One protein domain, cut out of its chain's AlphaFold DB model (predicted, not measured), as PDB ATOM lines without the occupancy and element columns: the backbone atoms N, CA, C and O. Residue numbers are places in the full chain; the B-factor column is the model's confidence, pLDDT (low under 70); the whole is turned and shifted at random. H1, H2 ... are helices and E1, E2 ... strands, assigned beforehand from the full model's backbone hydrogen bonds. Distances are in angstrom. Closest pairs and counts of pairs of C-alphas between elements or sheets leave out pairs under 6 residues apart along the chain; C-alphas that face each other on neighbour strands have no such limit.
ATOM      1  N   VAL A  13      36.159 -13.079  -7.179       92.00
ATOM      2  CA  VAL A  13      34.941 -12.296  -6.950       92.00
ATOM      3  C   VAL A  13      33.718 -12.996  -7.530       92.00
ATOM      4  O   VAL A  13      33.813 -13.853  -8.406       92.00
ATOM      5  N   TYR A  14      32.550 -12.629  -7.013       92.69
ATOM      6  CA  TYR A  14      31.309 -13.361  -7.221       92.69
ATOM      7  C   TYR A  14      30.318 -12.547  -8.053       92.69
ATOM      8  O   TYR A  14      30.017 -11.394  -7.719       92.69
ATOM      9  N   HIS A  15      29.754 -13.172  -9.087       91.06
ATOM     10  CA  HIS A  15      28.616 -12.655  -9.848       91.06
ATOM     11  C   HIS A  15      27.381 -13.516  -9.614       91.06
ATOM     12  O   HIS A  15      27.437 -14.737  -9.742       91.06
ATOM     13  N   GLY A  16      26.253 -12.893  -9.280       85.50
ATOM     14  CA  GLY A  16      24.994 -13.609  -9.131       85.50
ATOM     15  C   GLY A  16      24.143 -13.507 -10.389       85.50
ATOM     16  O   GLY A  16      23.735 -12.409 -10.753       85.50
ATOM     17  N   THR A  17      23.819 -14.643 -11.004       79.81
ATOM     18  CA  THR A  17      22.976 -14.707 -12.206       79.81
ATOM     19  C   THR A  17      21.805 -15.673 -12.021       79.81
ATOM     20  O   THR A  17      21.805 -16.538 -11.148       79.81
ATOM     21  N   LYS A  18      20.760 -15.534 -12.839       75.31
ATOM     22  CA  LYS A  18      19.619 -16.466 -12.873       75.31
ATOM     23  C   LYS A  18      19.820 -17.613 -13.867       75.31
ATOM     24  O   LYS A  18      19.120 -18.616 -13.756       75.31
ATOM     25  N   THR A  19      20.769 -17.491 -14.792       70.62
ATOM     26  CA  THR A  19      21.028 -18.433 -15.892       70.62
ATOM     27  C   THR A  19      22.507 -18.814 -15.950       70.62
ATOM     28  O   THR A  19      23.364 -18.024 -15.564       70.62
ATOM     29  N   LYS A  20      22.821 -20.020 -16.441       73.88
ATOM     30  CA  LYS A  20      24.203 -20.423 -16.740       73.88
ATOM     31  C   LYS A  20      24.580 -19.943 -18.138       73.88
ATOM     32  O   LYS A  20      23.825 -20.171 -19.078       73.88
ATOM     33  N   PHE A  21      25.730 -19.297 -18.259       86.12
ATOM     34  CA  PHE A  21      26.302 -18.853 -19.524       86.12
ATOM     35  C   PHE A  21      27.826 -18.817 -19.411       86.12
ATOM     36  O   PHE A  21      28.375 -18.861 -18.309       86.12
ATOM     37  N   THR A  22      28.494 -18.753 -20.555       82.56
ATOM     38  CA  THR A  22      29.959 -18.769 -20.662       82.56
ATOM     39  C   THR A  22      30.507 -17.453 -21.208       82.56
ATOM     40  O   THR A  22      31.702 -17.226 -21.145       82.56
ATOM     41  N   GLU A  23      29.641 -16.542 -21.652       86.75
ATOM     42  CA  GLU A  23      29.996 -15.214 -22.157       86.75
ATOM     43  C   GLU A  23      29.085 -14.152 -21.538       86.75
ATOM     44  O   GLU A  23      27.858 -14.286 -21.560       86.75
ATOM     45  N   PHE A  24      29.676 -13.078 -21.015       87.44
ATOM     46  CA  PHE A  24      28.917 -11.912 -20.570       87.44
ATOM     47  C   PHE A  24      28.484 -11.090 -21.790       87.44
ATOM     48  O   PHE A  24      29.304 -10.763 -22.640       87.44
ATOM     49  N   LYS A  25      27.192 -10.756 -21.892       80.50
ATOM     50  CA  LYS A  25      26.639  -9.946 -22.991       80.50
ATOM     51  C   LYS A  25      26.031  -8.668 -22.437       80.50
ATOM     52  O   LYS A  25      25.309  -8.722 -21.441       80.50
ATOM     53  N   ASP A  26      26.326  -7.535 -23.068       66.31
ATOM     54  CA  ASP A  26      25.712  -6.259 -22.705       66.31
ATOM     55  C   ASP A  26      24.206  -6.313 -23.007       66.31
ATOM     56  O   ASP A  26      23.789  -6.654 -24.114       66.31
ATOM     57  N   MET A  27      23.382  -6.038 -21.994       50.38
ATOM     58  CA  MET A  27      21.918  -6.084 -22.078       50.38
ATOM     59  C   MET A  27      21.285  -4.686 -22.167       50.38
ATOM     60  O   MET A  27      20.067  -4.569 -22.056       50.38
ATOM     61  N   GLY A  28      22.072  -3.616 -22.339       48.91
ATOM     62  CA  GLY A  28      21.585  -2.270 -22.686       48.91
ATOM     63  C   GLY A  28      20.888  -1.471 -21.571       48.91
ATOM     64  O   GLY A  28      20.737  -0.260 -21.705       48.91
ATOM     65  N   TYR A  29      20.499  -2.096 -20.452       43.97
ATOM     66  CA  TYR A  29      19.856  -1.417 -19.309       43.97
ATOM     67  C   TYR A  29      20.826  -1.020 -18.182       43.97
ATOM     68  O   TYR A  29      20.488  -0.190 -17.338       43.97
ATOM     69  N   THR A  30      22.033  -1.591 -18.154       53.50
ATOM     70  CA  THR A  30      23.095  -1.263 -17.192       53.50
ATOM     71  C   THR A  30      24.436  -1.237 -17.918       53.50
ATOM     72  O   THR A  30      24.857  -2.272 -18.425       53.50
ATOM     73  N   LYS A  31      25.126  -0.091 -17.954       64.31
ATOM     74  CA  LYS A  31      26.505  -0.023 -18.463       64.31
ATOM     75  C   LYS A  31      27.422  -0.779 -17.490       64.31
ATOM     76  O   LYS A  31      27.764  -0.236 -16.443       64.31
ATOM     77  N   GLY A  32      27.771  -2.026 -17.807       77.56
ATOM     78  CA  GLY A  32      28.757  -2.836 -17.081       77.56
ATOM     79  C   GLY A  32      28.219  -4.057 -16.323       77.56
ATOM     80  O   GLY A  32      27.033  -4.190 -16.022       77.56
ATOM     81  N   PHE A  33      29.140  -4.962 -16.005       89.19
ATOM     82  CA  PHE A  33      28.950  -6.226 -15.303       89.19
ATOM     83  C   PHE A  33      29.385  -6.083 -13.841       89.19
ATOM     84  O   PHE A  33      30.489  -5.620 -13.557       89.19
ATOM     85  N   PHE A  34      28.518  -6.486 -12.911       90.31
ATOM     86  CA  PHE A  34      28.680  -6.226 -11.478       90.31
ATOM     87  C   PHE A  34      29.174  -7.460 -10.723       90.31
ATOM     88  O   PHE A  34      28.596  -8.542 -10.836       90.31
ATOM     89  N   PHE A  35      30.185  -7.267  -9.881       93.19
ATOM     90  CA  PHE A  35      30.825  -8.304  -9.076       93.19
ATOM     91  C   PHE A  35      30.993  -7.835  -7.633       93.19
ATOM     92  O   PHE A  35      31.057  -6.638  -7.348       93.19
ATOM     93  N   SER A  36      31.085  -8.782  -6.705       91.62
ATOM     94  CA  SER A  36      31.344  -8.497  -5.293       91.62
ATOM     95  C   SER A  36      32.400  -9.450  -4.738       91.62
ATOM     96  O   SER A  36      32.306 -10.649  -4.998       91.62
ATOM     97  N   PRO A  37      33.356  -8.974  -3.918       87.88
ATOM     98  CA  PRO A  37      34.261  -9.855  -3.176       87.88
ATOM     99  C   PRO A  37      33.548 -10.603  -2.029       87.88
ATOM    100  O   PRO A  37      34.055 -11.602  -1.530       87.88
ATOM    101  N   ASP A  38      32.350 -10.163  -1.614       85.81
ATOM    102  CA  ASP A  38      31.496 -10.884  -0.657       85.81
ATOM    103  C   ASP A  38      30.372 -11.634  -1.389       85.81
ATOM    104  O   ASP A  38      29.466 -11.023  -1.971       85.81
ATOM    105  N   ILE A  39      30.403 -12.966  -1.302       81.50
ATOM    106  CA  ILE A  39      29.405 -13.870  -1.885       81.50
ATOM    107  C   ILE A  39      27.977 -13.578  -1.394       81.50
ATOM    108  O   ILE A  39      27.008 -13.753  -2.142       81.50
ATOM    109  N   ARG A  40      27.809 -13.065  -0.165       76.69
ATOM    110  CA  ARG A  40      26.495 -12.729   0.415       76.69
ATOM    111  C   ARG A  40      25.833 -11.548  -0.289       76.69
ATOM    112  O   ARG A  40      24.609 -11.469  -0.292       76.69
ATOM    113  N   ARG A  41      26.615 -10.663  -0.918       76.50
ATOM    114  CA  ARG A  41      26.107  -9.534  -1.718       76.50
ATOM    115  C   ARG A  41      25.757  -9.945  -3.153       76.50
ATOM    116  O   ARG A  41      24.838  -9.373  -3.720       76.50
ATOM    117  N   ALA A  42      26.410 -10.971  -3.707       75.56
ATOM    118  CA  ALA A  42      26.065 -11.547  -5.014       75.56
ATOM    119  C   ALA A  42      24.859 -12.514  -4.945       75.56
ATOM    120  O   ALA A  42      24.064 -12.617  -5.879       75.56
ATOM    121  N   SER A  43      24.676 -13.190  -3.807       72.25
ATOM    122  CA  SER A  43      23.637 -14.211  -3.583       72.25
ATOM    123  C   SER A  43      22.179 -13.781  -3.861       72.25
ATOM    124  O   SER A  43      21.425 -14.606  -4.390       72.25
ATOM    125  N   PRO A  44      21.733 -12.543  -3.551       75.06
ATOM    126  CA  PRO A  44      20.380 -12.074  -3.867       75.06
ATOM    127  C   PRO A  44      20.093 -12.021  -5.371       75.06
ATOM    128  O   PRO A  44      18.958 -12.259  -5.785       75.06
ATOM    129  N   PHE A  45      21.118 -11.770  -6.189       68.06
ATOM    130  CA  PHE A  45      21.011 -11.717  -7.648       68.06
ATOM    131  C   PHE A  45      20.987 -13.121  -8.284       68.06
ATOM    132  O   PHE A  45      20.402 -13.307  -9.348       68.06
ATOM    133  N   ALA A  46      21.502 -14.131  -7.568       65.75
ATOM    134  CA  ALA A  46      21.529 -15.544  -7.965       65.75
ATOM    135  C   ALA A  46      20.317 -16.382  -7.505       65.75
ATOM    136  O   ALA A  46      20.422 -17.602  -7.366       65.75
ATOM    137  N   ASN A  47      19.181 -15.745  -7.186       60.59
ATOM    138  CA  ASN A  47      17.992 -16.411  -6.630       60.59
ATOM    139  C   ASN A  47      18.309 -17.269  -5.378       60.59
ATOM    140  O   ASN A  47      17.752 -18.348  -5.192       60.59
ATOM    141  N   ARG A  48      19.215 -16.770  -4.516       51.62
ATOM    142  CA  ARG A  48      19.771 -17.457  -3.334       51.62
ATOM    143  C   ARG A  48      20.467 -18.785  -3.682       51.62
ATOM    144  O   ARG A  48      19.984 -19.856  -3.330       51.62
ATOM    145  N   SER A  49      21.668 -18.659  -4.264       50.75
ATOM    146  CA  SER A  49      22.770 -19.650  -4.364       50.75
ATOM    147  C   SER A  49      22.821 -20.633  -5.541       50.75
ATOM    148  O   SER A  49      23.780 -21.392  -5.622       50.75
ATOM    149  N   SER A  50      21.880 -20.623  -6.492       57.31
ATOM    150  CA  SER A  50      21.886 -21.663  -7.545       57.31
ATOM    151  C   SER A  50      22.903 -21.419  -8.666       57.31
ATOM    152  O   SER A  50      23.388 -22.382  -9.247       57.31
ATOM    153  N   ASN A  51      23.215 -20.157  -8.980       71.50
ATOM    154  CA  ASN A  51      24.109 -19.783 -10.082       71.50
ATOM    155  C   ASN A  51      24.958 -18.558  -9.691       71.50
ATOM    156  O   ASN A  51      24.784 -17.456 -10.216       71.50
ATOM    157  N   ILE A  52      25.832 -18.739  -8.700       83.81
ATOM    158  CA  ILE A  52      26.908 -17.784  -8.412       83.81
ATOM    159  C   ILE A  52      28.118 -18.202  -9.246       83.81
ATOM    160  O   ILE A  52      28.485 -19.375  -9.241       83.81
ATOM    161  N   MET A  53      28.693 -17.260  -9.986       85.38
ATOM    162  CA  MET A  53      29.885 -17.476 -10.800       85.38
ATOM    163  C   MET A  53      31.097 -16.911 -10.068       85.38
ATOM    164  O   MET A  53      31.113 -15.725  -9.731       85.38
ATOM    165  N   ASP A  54      32.090 -17.768  -9.862       89.31
ATOM    166  CA  ASP A  54      33.385 -17.416  -9.294       89.31
ATOM    167  C   ASP A  54      34.298 -17.006 -10.453       89.31
ATOM    168  O   ASP A  54      34.552 -17.802 -11.366       89.31
ATOM    169  N   VAL A  55      34.746 -15.750 -10.459       90.81
ATOM    170  CA  VAL A  55      35.529 -15.188 -11.564       90.81
ATOM    171  C   VAL A  55      36.735 -14.394 -11.076       90.81
ATOM    172  O   VAL A  55      36.731 -13.820  -9.986       90.81
ATOM    173  N   TYR A  56      37.747 -14.321 -11.932       90.25
ATOM    174  CA  TYR A  56      38.804 -13.325 -11.882       90.25
ATOM    175  C   TYR A  56      38.468 -12.169 -12.818       90.25
ATOM    176  O   TYR A  56      37.906 -12.363 -13.901       90.25
ATOM    177  N   LEU A  57      38.841 -10.959 -12.404       92.38
ATOM    178  CA  LEU A  57      38.660  -9.747 -13.194       92.38
ATOM    179  C   LEU A  57      40.012  -9.144 -13.564       92.38
ATOM    180  O   LEU A  57      40.892  -9.014 -12.707       92.38
ATOM    181  N   ASN A  58      40.161  -8.707 -14.811       89.81
ATOM    182  CA  ASN A  58      41.322  -7.958 -15.281       89.81
ATOM    183  C   ASN A  58      40.993  -6.464 -15.369       89.81
ATOM    184  O   ASN A  58      40.502  -5.972 -16.385       89.81
ATOM    185  N   VAL A  59      41.259  -5.749 -14.274       90.94
ATOM    186  CA  VAL A  59      41.071  -4.297 -14.162       90.94
ATOM    187  C   VAL A  59      42.428  -3.682 -13.859       90.94
ATOM    188  O   VAL A  59      42.998  -3.954 -12.803       90.94
ATOM    189  N   LYS A  60      43.003  -2.909 -14.776       88.12
ATOM    190  CA  LYS A  60      44.332  -2.295 -14.628       88.12
ATOM    191  C   LYS A  60      44.232  -0.865 -14.087       88.12
ATOM    192  O   LYS A  60      45.075  -0.458 -13.285       88.12
ATOM    193  N   ASN A  61      43.185  -0.127 -14.447       90.50
ATOM    194  CA  ASN A  61      42.946   1.257 -14.050       90.50
ATOM    195  C   ASN A  61      41.490   1.501 -13.579       90.50
ATOM    196  O   ASN A  61      40.681   2.049 -14.326       90.50
ATOM    197  N   PRO A  62      41.132   1.132 -12.332       90.06
ATOM    198  CA  PRO A  62      39.797   1.344 -11.797       90.06
ATOM    199  C   PRO A  62      39.579   2.782 -11.318       90.06
ATOM    200  O   PRO A  62      40.430   3.369 -10.645       90.06
ATOM    201  N   LEU A  63      38.373   3.294 -11.544       87.88
ATOM    202  CA  LEU A  63      37.832   4.455 -10.848       87.88
ATOM    203  C   LEU A  63      37.423   4.055  -9.419       87.88
ATOM    204  O   LEU A  63      36.621   3.141  -9.232       87.88
ATOM    205  N   ILE A  64      37.952   4.732  -8.397       86.06
ATOM    206  CA  ILE A  64      37.735   4.375  -6.982       86.06
ATOM    207  C   ILE A  64      36.697   5.303  -6.336       86.06
ATOM    208  O   ILE A  64      37.000   6.452  -6.025       86.06
ATOM    209  N   LEU A  65      35.497   4.787  -6.060       80.75
ATOM    210  CA  LEU A  65      34.393   5.492  -5.401       80.75
ATOM    211  C   LEU A  65      34.327   5.145  -3.902       80.75
ATOM    212  O   LEU A  65      34.437   3.977  -3.531       80.75
ATOM    213  N   GLY A  66      34.094   6.140  -3.038       68.00
ATOM    214  CA  GLY A  66      33.869   5.924  -1.595       68.00
ATOM    215  C   GLY A  66      35.060   6.205  -0.662       68.00
ATOM    216  O   GLY A  66      35.011   5.833   0.501       68.00
ATOM    217  N   ARG A  67      36.121   6.885  -1.128       61.59
ATOM    218  CA  ARG A  67      37.269   7.329  -0.294       61.59
ATOM    219  C   ARG A  67      37.452   8.858  -0.251       61.59
ATOM    220  O   ARG A  67      38.569   9.356  -0.342       61.59
ATOM    221  N   GLY A  68      36.361   9.622  -0.193       59.38
ATOM    222  CA  GLY A  68      36.411  11.086  -0.024       59.38
ATOM    223  C   GLY A  68      36.856  11.917  -1.242       59.38
ATOM    224  O   GLY A  68      36.845  13.142  -1.166       59.38
ATOM    225  N   LYS A  69      37.197  11.295  -2.381       57.22
ATOM    226  CA  LYS A  69      37.431  11.999  -3.657       57.22
ATOM    227  C   LYS A  69      36.109  12.290  -4.377       57.22
ATOM    228  O   LYS A  69      35.266  11.402  -4.497       57.22
ATOM    229  N   LYS A  70      35.932  13.532  -4.844       60.06
ATOM    230  CA  LYS A  70      34.788  13.955  -5.669       60.06
ATOM    231  C   LYS A  70      35.096  13.673  -7.142       60.06
ATOM    232  O   LYS A  70      36.144  14.091  -7.618       60.06
ATOM    233  N   PHE A  71      34.175  13.003  -7.826       68.88
ATOM    234  CA  PHE A  71      34.229  12.731  -9.266       68.88
ATOM    235  C   PHE A  71      33.041  13.403  -9.946       68.88
ATOM    236  O   PHE A  71      31.982  13.579  -9.332       68.88
ATOM    237  N   THR A  72      33.212  13.788 -11.201       73.25
ATOM    238  CA  THR A  72      32.138  14.344 -12.022       73.25
ATOM    239  C   THR A  72      31.139  13.258 -12.422       73.25
ATOM    240  O   THR A  72      31.449  12.067 -12.478       73.25
ATOM    241  N   THR A  73      29.904  13.662 -12.719       69.25
ATOM    242  CA  THR A  73      28.863  12.744 -13.198       69.25
ATOM    243  C   THR A  73      29.268  12.056 -14.508       69.25
ATOM    244  O   THR A  73      28.912  10.899 -14.712       69.25
ATOM    245  N   ASP A  74      30.060  12.716 -15.362       74.75
ATOM    246  CA  ASP A  74      30.550  12.127 -16.615       74.75
ATOM    247  C   ASP A  74      31.639  11.064 -16.390       74.75
ATOM    248  O   ASP A  74      31.574  10.005 -17.008       74.75
ATOM    249  N   GLU A  75      32.562  11.258 -15.439       70.94
ATOM    250  CA  GLU A  75      33.556  10.233 -15.061       70.94
ATOM    251  C   GLU A  75      32.901   8.953 -14.516       70.94
ATOM    252  O   GLU A  75      33.410   7.853 -14.726       70.94
ATOM    253  N   ILE A  76      31.749   9.072 -13.845       69.19
ATOM    254  CA  ILE A  76      31.001   7.927 -13.300       69.19
ATOM    255  C   ILE A  76      30.165   7.227 -14.387       69.19
ATOM    256  O   ILE A  76      30.029   6.006 -14.359       69.19
ATOM    257  N   ILE A  77      29.592   7.981 -15.332       71.06
ATOM    258  CA  ILE A  77      28.700   7.450 -16.381       71.06
ATOM    259  C   ILE A  77      29.476   6.937 -17.606       71.06
ATOM    260  O   ILE A  77      29.020   6.002 -18.272       71.06
ATOM    261  N   ASN A  78      30.631   7.533 -17.915       73.19
ATOM    262  CA  ASN A  78      31.494   7.194 -19.052       73.19
ATOM    263  C   ASN A  78      32.967   6.977 -18.632       73.19
ATOM    264  O   ASN A  78      33.862   7.593 -19.215       73.19
ATOM    265  N   PRO A  79      33.257   6.089 -17.665       74.19
ATOM    266  CA  PRO A  79      34.606   5.889 -17.122       74.19
ATOM    267  C   PRO A  79      35.644   5.506 -18.188       74.19
ATOM    268  O   PRO A  79      36.791   5.938 -18.109       74.19
ATOM    269  N   GLU A  80      35.233   4.784 -19.233       74.75
ATOM    270  CA  GLU A  80      36.107   4.403 -20.352       74.75
ATOM    271  C   GLU A  80      36.649   5.611 -21.137       74.75
ATOM    272  O   GLU A  80      37.800   5.589 -21.567       74.75
ATOM    273  N   LYS A  81      35.863   6.696 -21.278       78.62
ATOM    274  CA  LYS A  81      36.316   7.940 -21.940       78.62
ATOM    275  C   LYS A  81      37.417   8.650 -21.155       78.62
ATOM    276  O   LYS A  81      38.205   9.384 -21.740       78.62
ATOM    277  N   HIS A  82      37.467   8.409 -19.849       79.44
ATOM    278  CA  HIS A  82      38.440   8.981 -18.921       79.44
ATOM    279  C   HIS A  82      39.581   7.998 -18.604       79.44
ATOM    280  O   HIS A  82      40.336   8.193 -17.655       79.44
ATOM    281  N   GLY A  83      39.722   6.933 -19.405       81.56
ATOM    282  CA  GLY A  83      40.815   5.966 -19.307       81.56
ATOM    283  C   GLY A  83      40.656   4.921 -18.199       81.56
ATOM    284  O   GLY A  83      41.617   4.205 -17.907       81.56
ATOM    285  N   TYR A  84      39.479   4.817 -17.574       86.94
ATOM    286  CA  TYR A  84      39.200   3.802 -16.560       86.94
ATOM    287  C   TYR A  84      38.613   2.534 -17.184       86.94
ATOM    288  O   TYR A  84      37.666   2.591 -17.965       86.94
ATOM    289  N   ASP A  85      39.134   1.373 -16.787       85.38
ATOM    290  CA  ASP A  85      38.700   0.057 -17.275       85.38
ATOM    291  C   ASP A  85      37.837  -0.711 -16.252       85.38
ATOM    292  O   ASP A  85      37.464  -1.861 -16.471       85.38
ATOM    293  N   GLY A  86      37.462  -0.071 -15.142       89.06
ATOM    294  CA  GLY A  86      36.506  -0.600 -14.169       89.06
ATOM    295  C   GLY A  86      36.171   0.404 -13.065       89.06
ATOM    296  O   GLY A  86      36.766   1.476 -12.991       89.06
ATOM    297  N   ILE A  87      35.219   0.074 -12.190       90.06
ATOM    298  CA  ILE A  87      34.874   0.880 -11.002       90.06
ATOM    299  C   ILE A  87      34.990   0.029  -9.746       90.06
ATOM    300  O   ILE A  87      34.421  -1.059  -9.681       90.06
ATOM    301  N   PHE A  88      35.664   0.549  -8.722       91.00
ATOM    302  CA  PHE A  88      35.708  -0.016  -7.376       91.00
ATOM    303  C   PHE A  88      34.886   0.862  -6.438       91.00
ATOM    304  O   PHE A  88      35.239   2.013  -6.191       91.00
ATOM    305  N   LYS A  89      33.797   0.322  -5.888       88.19
ATOM    306  CA  LYS A  89      32.959   1.016  -4.907       88.19
ATOM    307  C   LYS A  89      33.229   0.478  -3.511       88.19
ATOM    308  O   LYS A  89      32.966  -0.696  -3.238       88.19
ATOM    309  N   TYR A  90      33.691   1.339  -2.619       84.25
ATOM    310  CA  TYR A  90      33.829   1.044  -1.196       84.25
ATOM    311  C   TYR A  90      32.542   1.434  -0.455       84.25
ATOM    312  O   TYR A  90      31.858   2.374  -0.863       84.25
ATOM    313  N   ASP A  91      32.168   0.666   0.568       79.25
ATOM    314  CA  ASP A  91      31.056   1.017   1.460       79.25
ATOM    315  C   ASP A  91      31.478   2.048   2.520       79.25
ATOM    316  O   ASP A  91      32.651   2.410   2.616       79.25
ATOM    317  N   ASP A  92      30.516   2.517   3.321       72.75
ATOM    318  CA  ASP A  92      30.723   3.557   4.342       72.75
ATOM    319  C   ASP A  92      31.736   3.151   5.435       72.75
ATOM    320  O   ASP A  92      32.217   3.998   6.183       72.75
ATOM    321  N   PHE A  93      32.103   1.865   5.502       70.00
ATOM    322  CA  PHE A  93      33.107   1.314   6.417       70.00
ATOM    323  C   PHE A  93      34.474   1.099   5.743       70.00
ATOM    324  O   PHE A  93      35.365   0.482   6.327       70.00
ATOM    325  N   GLY A  94      34.656   1.579   4.509       70.12
ATOM    326  CA  GLY A  94      35.921   1.507   3.776       70.12
ATOM    327  C   GLY A  94      36.235   0.134   3.179       70.12
ATOM    328  O   GLY A  94      37.363  -0.080   2.724       70.12
ATOM    329  N   LYS A  95      35.269  -0.794   3.131       79.88
ATOM    330  CA  LYS A  95      35.453  -2.134   2.557       79.88
ATOM    331  C   LYS A  95      35.007  -2.171   1.097       79.88
ATOM    332  O   LYS A  95      33.950  -1.646   0.746       79.88
ATOM    333  N   LEU A  96      35.797  -2.813   0.230       82.81
ATOM    334  CA  LEU A  96      35.447  -2.968  -1.185       82.81
ATOM    335  C   LEU A  96      34.131  -3.749  -1.300       82.81
ATOM    336  O   LEU A  96      34.024  -4.891  -0.850       82.81
ATOM    337  N   SER A  97      33.113  -3.105  -1.862       85.50
ATOM    338  CA  SER A  97      31.733  -3.590  -1.848       85.50
ATOM    339  C   SER A  97      31.239  -4.062  -3.205       85.50
ATOM    340  O   SER A  97      30.465  -5.017  -3.274       85.50
ATOM    341  N   THR A  98      31.666  -3.408  -4.283       89.94
ATOM    342  CA  THR A  98      31.234  -3.717  -5.647       89.94
ATOM    343  C   THR A  98      32.349  -3.376  -6.626       89.94
ATOM    344  O   THR A  98      32.985  -2.330  -6.497       89.94
ATOM    345  N   ILE A  99      32.561  -4.256  -7.600       91.06
ATOM    346  CA  ILE A  99      33.473  -4.067  -8.726       91.06
ATOM    347  C   ILE A  99      32.645  -4.119 -10.009       91.06
ATOM    348  O   ILE A  99      31.823  -5.019 -10.167       91.06
ATOM    349  N   ILE A 100      32.841  -3.155 -10.902       91.00
ATOM    350  CA  ILE A 100      32.146  -3.078 -12.192       91.00
ATOM    351  C   ILE A 100      33.190  -3.124 -13.304       91.00
ATOM    352  O   ILE A 100      34.165  -2.376 -13.240       91.00
ATOM    353  N   VAL A 101      32.986  -3.979 -14.306       90.12
ATOM    354  CA  VAL A 101      33.796  -4.033 -15.539       90.12
ATOM    355  C   VAL A 101      32.889  -3.961 -16.757       90.12
ATOM    356  O   VAL A 101      31.717  -4.313 -16.665       90.12
ATOM    357  N   TYR A 102      33.400  -3.507 -17.893       85.62
ATOM    358  CA  TYR A 102      32.553  -3.140 -19.035       85.62
ATOM    359  C   TYR A 102      32.704  -4.084 -20.221       85.62
ATOM    360  O   TYR A 102      31.753  -4.273 -20.977       85.62
ATOM    361  N   LYS A 103      33.865  -4.734 -20.350       85.81
ATOM    362  CA  LYS A 103      34.145  -5.652 -21.453       85.81
ATOM    363  C   LYS A 103      34.090  -7.107 -20.981       85.81
ATOM    364  O   LYS A 103      34.695  -7.430 -19.957       85.81
ATOM    365  N   PRO A 104      33.429  -8.010 -21.728       87.62
ATOM    366  CA  PRO A 104      33.383  -9.436 -21.390       87.62
ATOM    367  C   PRO A 104      34.772 -10.076 -21.273       87.62
ATOM    368  O   PRO A 104      34.998 -10.907 -20.400       87.62
ATOM    369  N   THR A 105      35.730  -9.611 -22.078       85.88
ATOM    370  CA  THR A 105      37.131 -10.068 -22.104       85.88
ATOM    371  C   THR A 105      37.926  -9.691 -20.848       85.88
ATOM    372  O   THR A 105      39.041 -10.165 -20.645       85.88
ATOM    373  N   GLN A 106      37.354  -8.877 -19.953       90.81
ATOM    374  CA  GLN A 106      37.916  -8.600 -18.627       90.81
ATOM    375  C   GLN A 106      37.499  -9.623 -17.571       90.81
ATOM    376  O   GLN A 106      37.918  -9.494 -16.420       90.81
ATOM    377  N   ILE A 107      36.664 -10.604 -17.920       91.62
ATOM    378  CA  ILE A 107      36.073 -11.555 -16.981       91.62
ATOM    379  C   ILE A 107      36.519 -12.962 -17.348       91.62
ATOM    380  O   ILE A 107      36.458 -13.369 -18.506       91.62
ATOM    381  N   LYS A 108      36.938 -13.733 -16.345       87.56
ATOM    382  CA  LYS A 108      37.395 -15.098 -16.566       87.56
ATOM    383  C   LYS A 108      37.006 -16.018 -15.430       87.56
ATOM    384  O   LYS A 108      37.008 -15.600 -14.281       87.56
ATOM    385  N   SER A 109      36.649 -17.260 -15.730       85.50
ATOM    386  CA  SER A 109      36.255 -18.216 -14.696       85.50
ATOM    387  C   SER A 109      37.417 -18.478 -13.736       85.50
ATOM    388  O   SER A 109      38.542 -18.689 -14.177       85.50
ATOM    389  N   ALA A 110      37.148 -18.479 -12.430       82.88
ATOM    390  CA  ALA A 110      38.138 -18.847 -11.417       82.88
ATOM    391  C   ALA A 110      38.258 -20.369 -11.227       82.88
ATOM    392  O   ALA A 110      39.186 -20.836 -10.575       82.88
TER     393      ALA A 110
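This is residues 13 to 110 of the 1209 residues of an uncharacterized protein of Thermoplasmata archaeon (UniProt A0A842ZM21). Two small sheets lie partly face to face with their strands crossed: the four-stranded sheet E2 E6 E5 E4, and the three-stranded sheet E1 E3 E7 over its E2 and E6 part. The short helices H2 and H3 sit by the E4 and E5 end, away from the small sheet, while H1 packs on E1. The printed part has 98 residues, with three named helices and seven named strands in the order E1 E2 H1 E3 E4 H2 H3 E5 E6 E7. The first sheet is mixed and the second antiparallel; the class is mixed, helices and strands, with only 44 residues in named elements. The whole is compact, with a radius of gyration of the C-alphas of 13.5 A and spans of 38 by 29 by 24 A.

In the larger sheet, E2 is residues 33 to 35, E6 is 96 to 101 and 14.5 A long, E5 is 86 to 90 and 13.3 A long, and E4 is 62 to 65. In the other, E1 is residues 13 to 16, beginning at C-alpha 13 (34.941, -12.296, -6.950), E3 is 52 to 57 and 15.0 A long, and E7 is 107 to 109, ending at C-alpha 109 (36.255, -18.216, -14.696). H1 is residues 39 to 42, H2 is 73 to 77 and H3 is 79 to 82.

E5 and E6 form an antiparallel hairpin, with N 89 and O 98 2.8 A apart. E2 is antiparallel to E6, with N 33 and O 101 at 2.7 A. E4 is parallel to E5, with N 63 and O 86 at 2.8 A; E4, H2, H3 and E5 make a strand-helix-strand unit, two parallel neighbour strands with helices between, its crossover right-handed. E3 pairs antiparallel with E1, N 53 and O 15 at 2.8 A, and, staggered, with E7, N 56 and O 108 at 2.8 A. The two sheets form a sandwich, two sheets face to face, their strands at 78 degrees; the closest C-alphas of E1 and E2 are those of His 15 and Phe 35, 4.9 A apart. H1 is on the sheet E1 E3 E7 at a height of 6.0 A, only just over E1 with 3 C-alphas. H3 only grazes the larger sheet, with residues 79 to 82. H2 and H3 are close but not clearly touching, the C-alphas of Glu 75 and His 82 6.3 A apart. The O i to N i+4 pair of H2 is within hydrogen-bond range; H1 and H3 are too short for one.

The C-alphas farthest apart, those of Ser 50 and Lys 70, are 37.9 A apart. The printed part has no cut, and the link E1 to E2, 16 residues, is long. Mean pLDDT of the printed part is 78.7; residues 26 to 31, 45 to 50, 66 to 71, 73 and 76 are under 70.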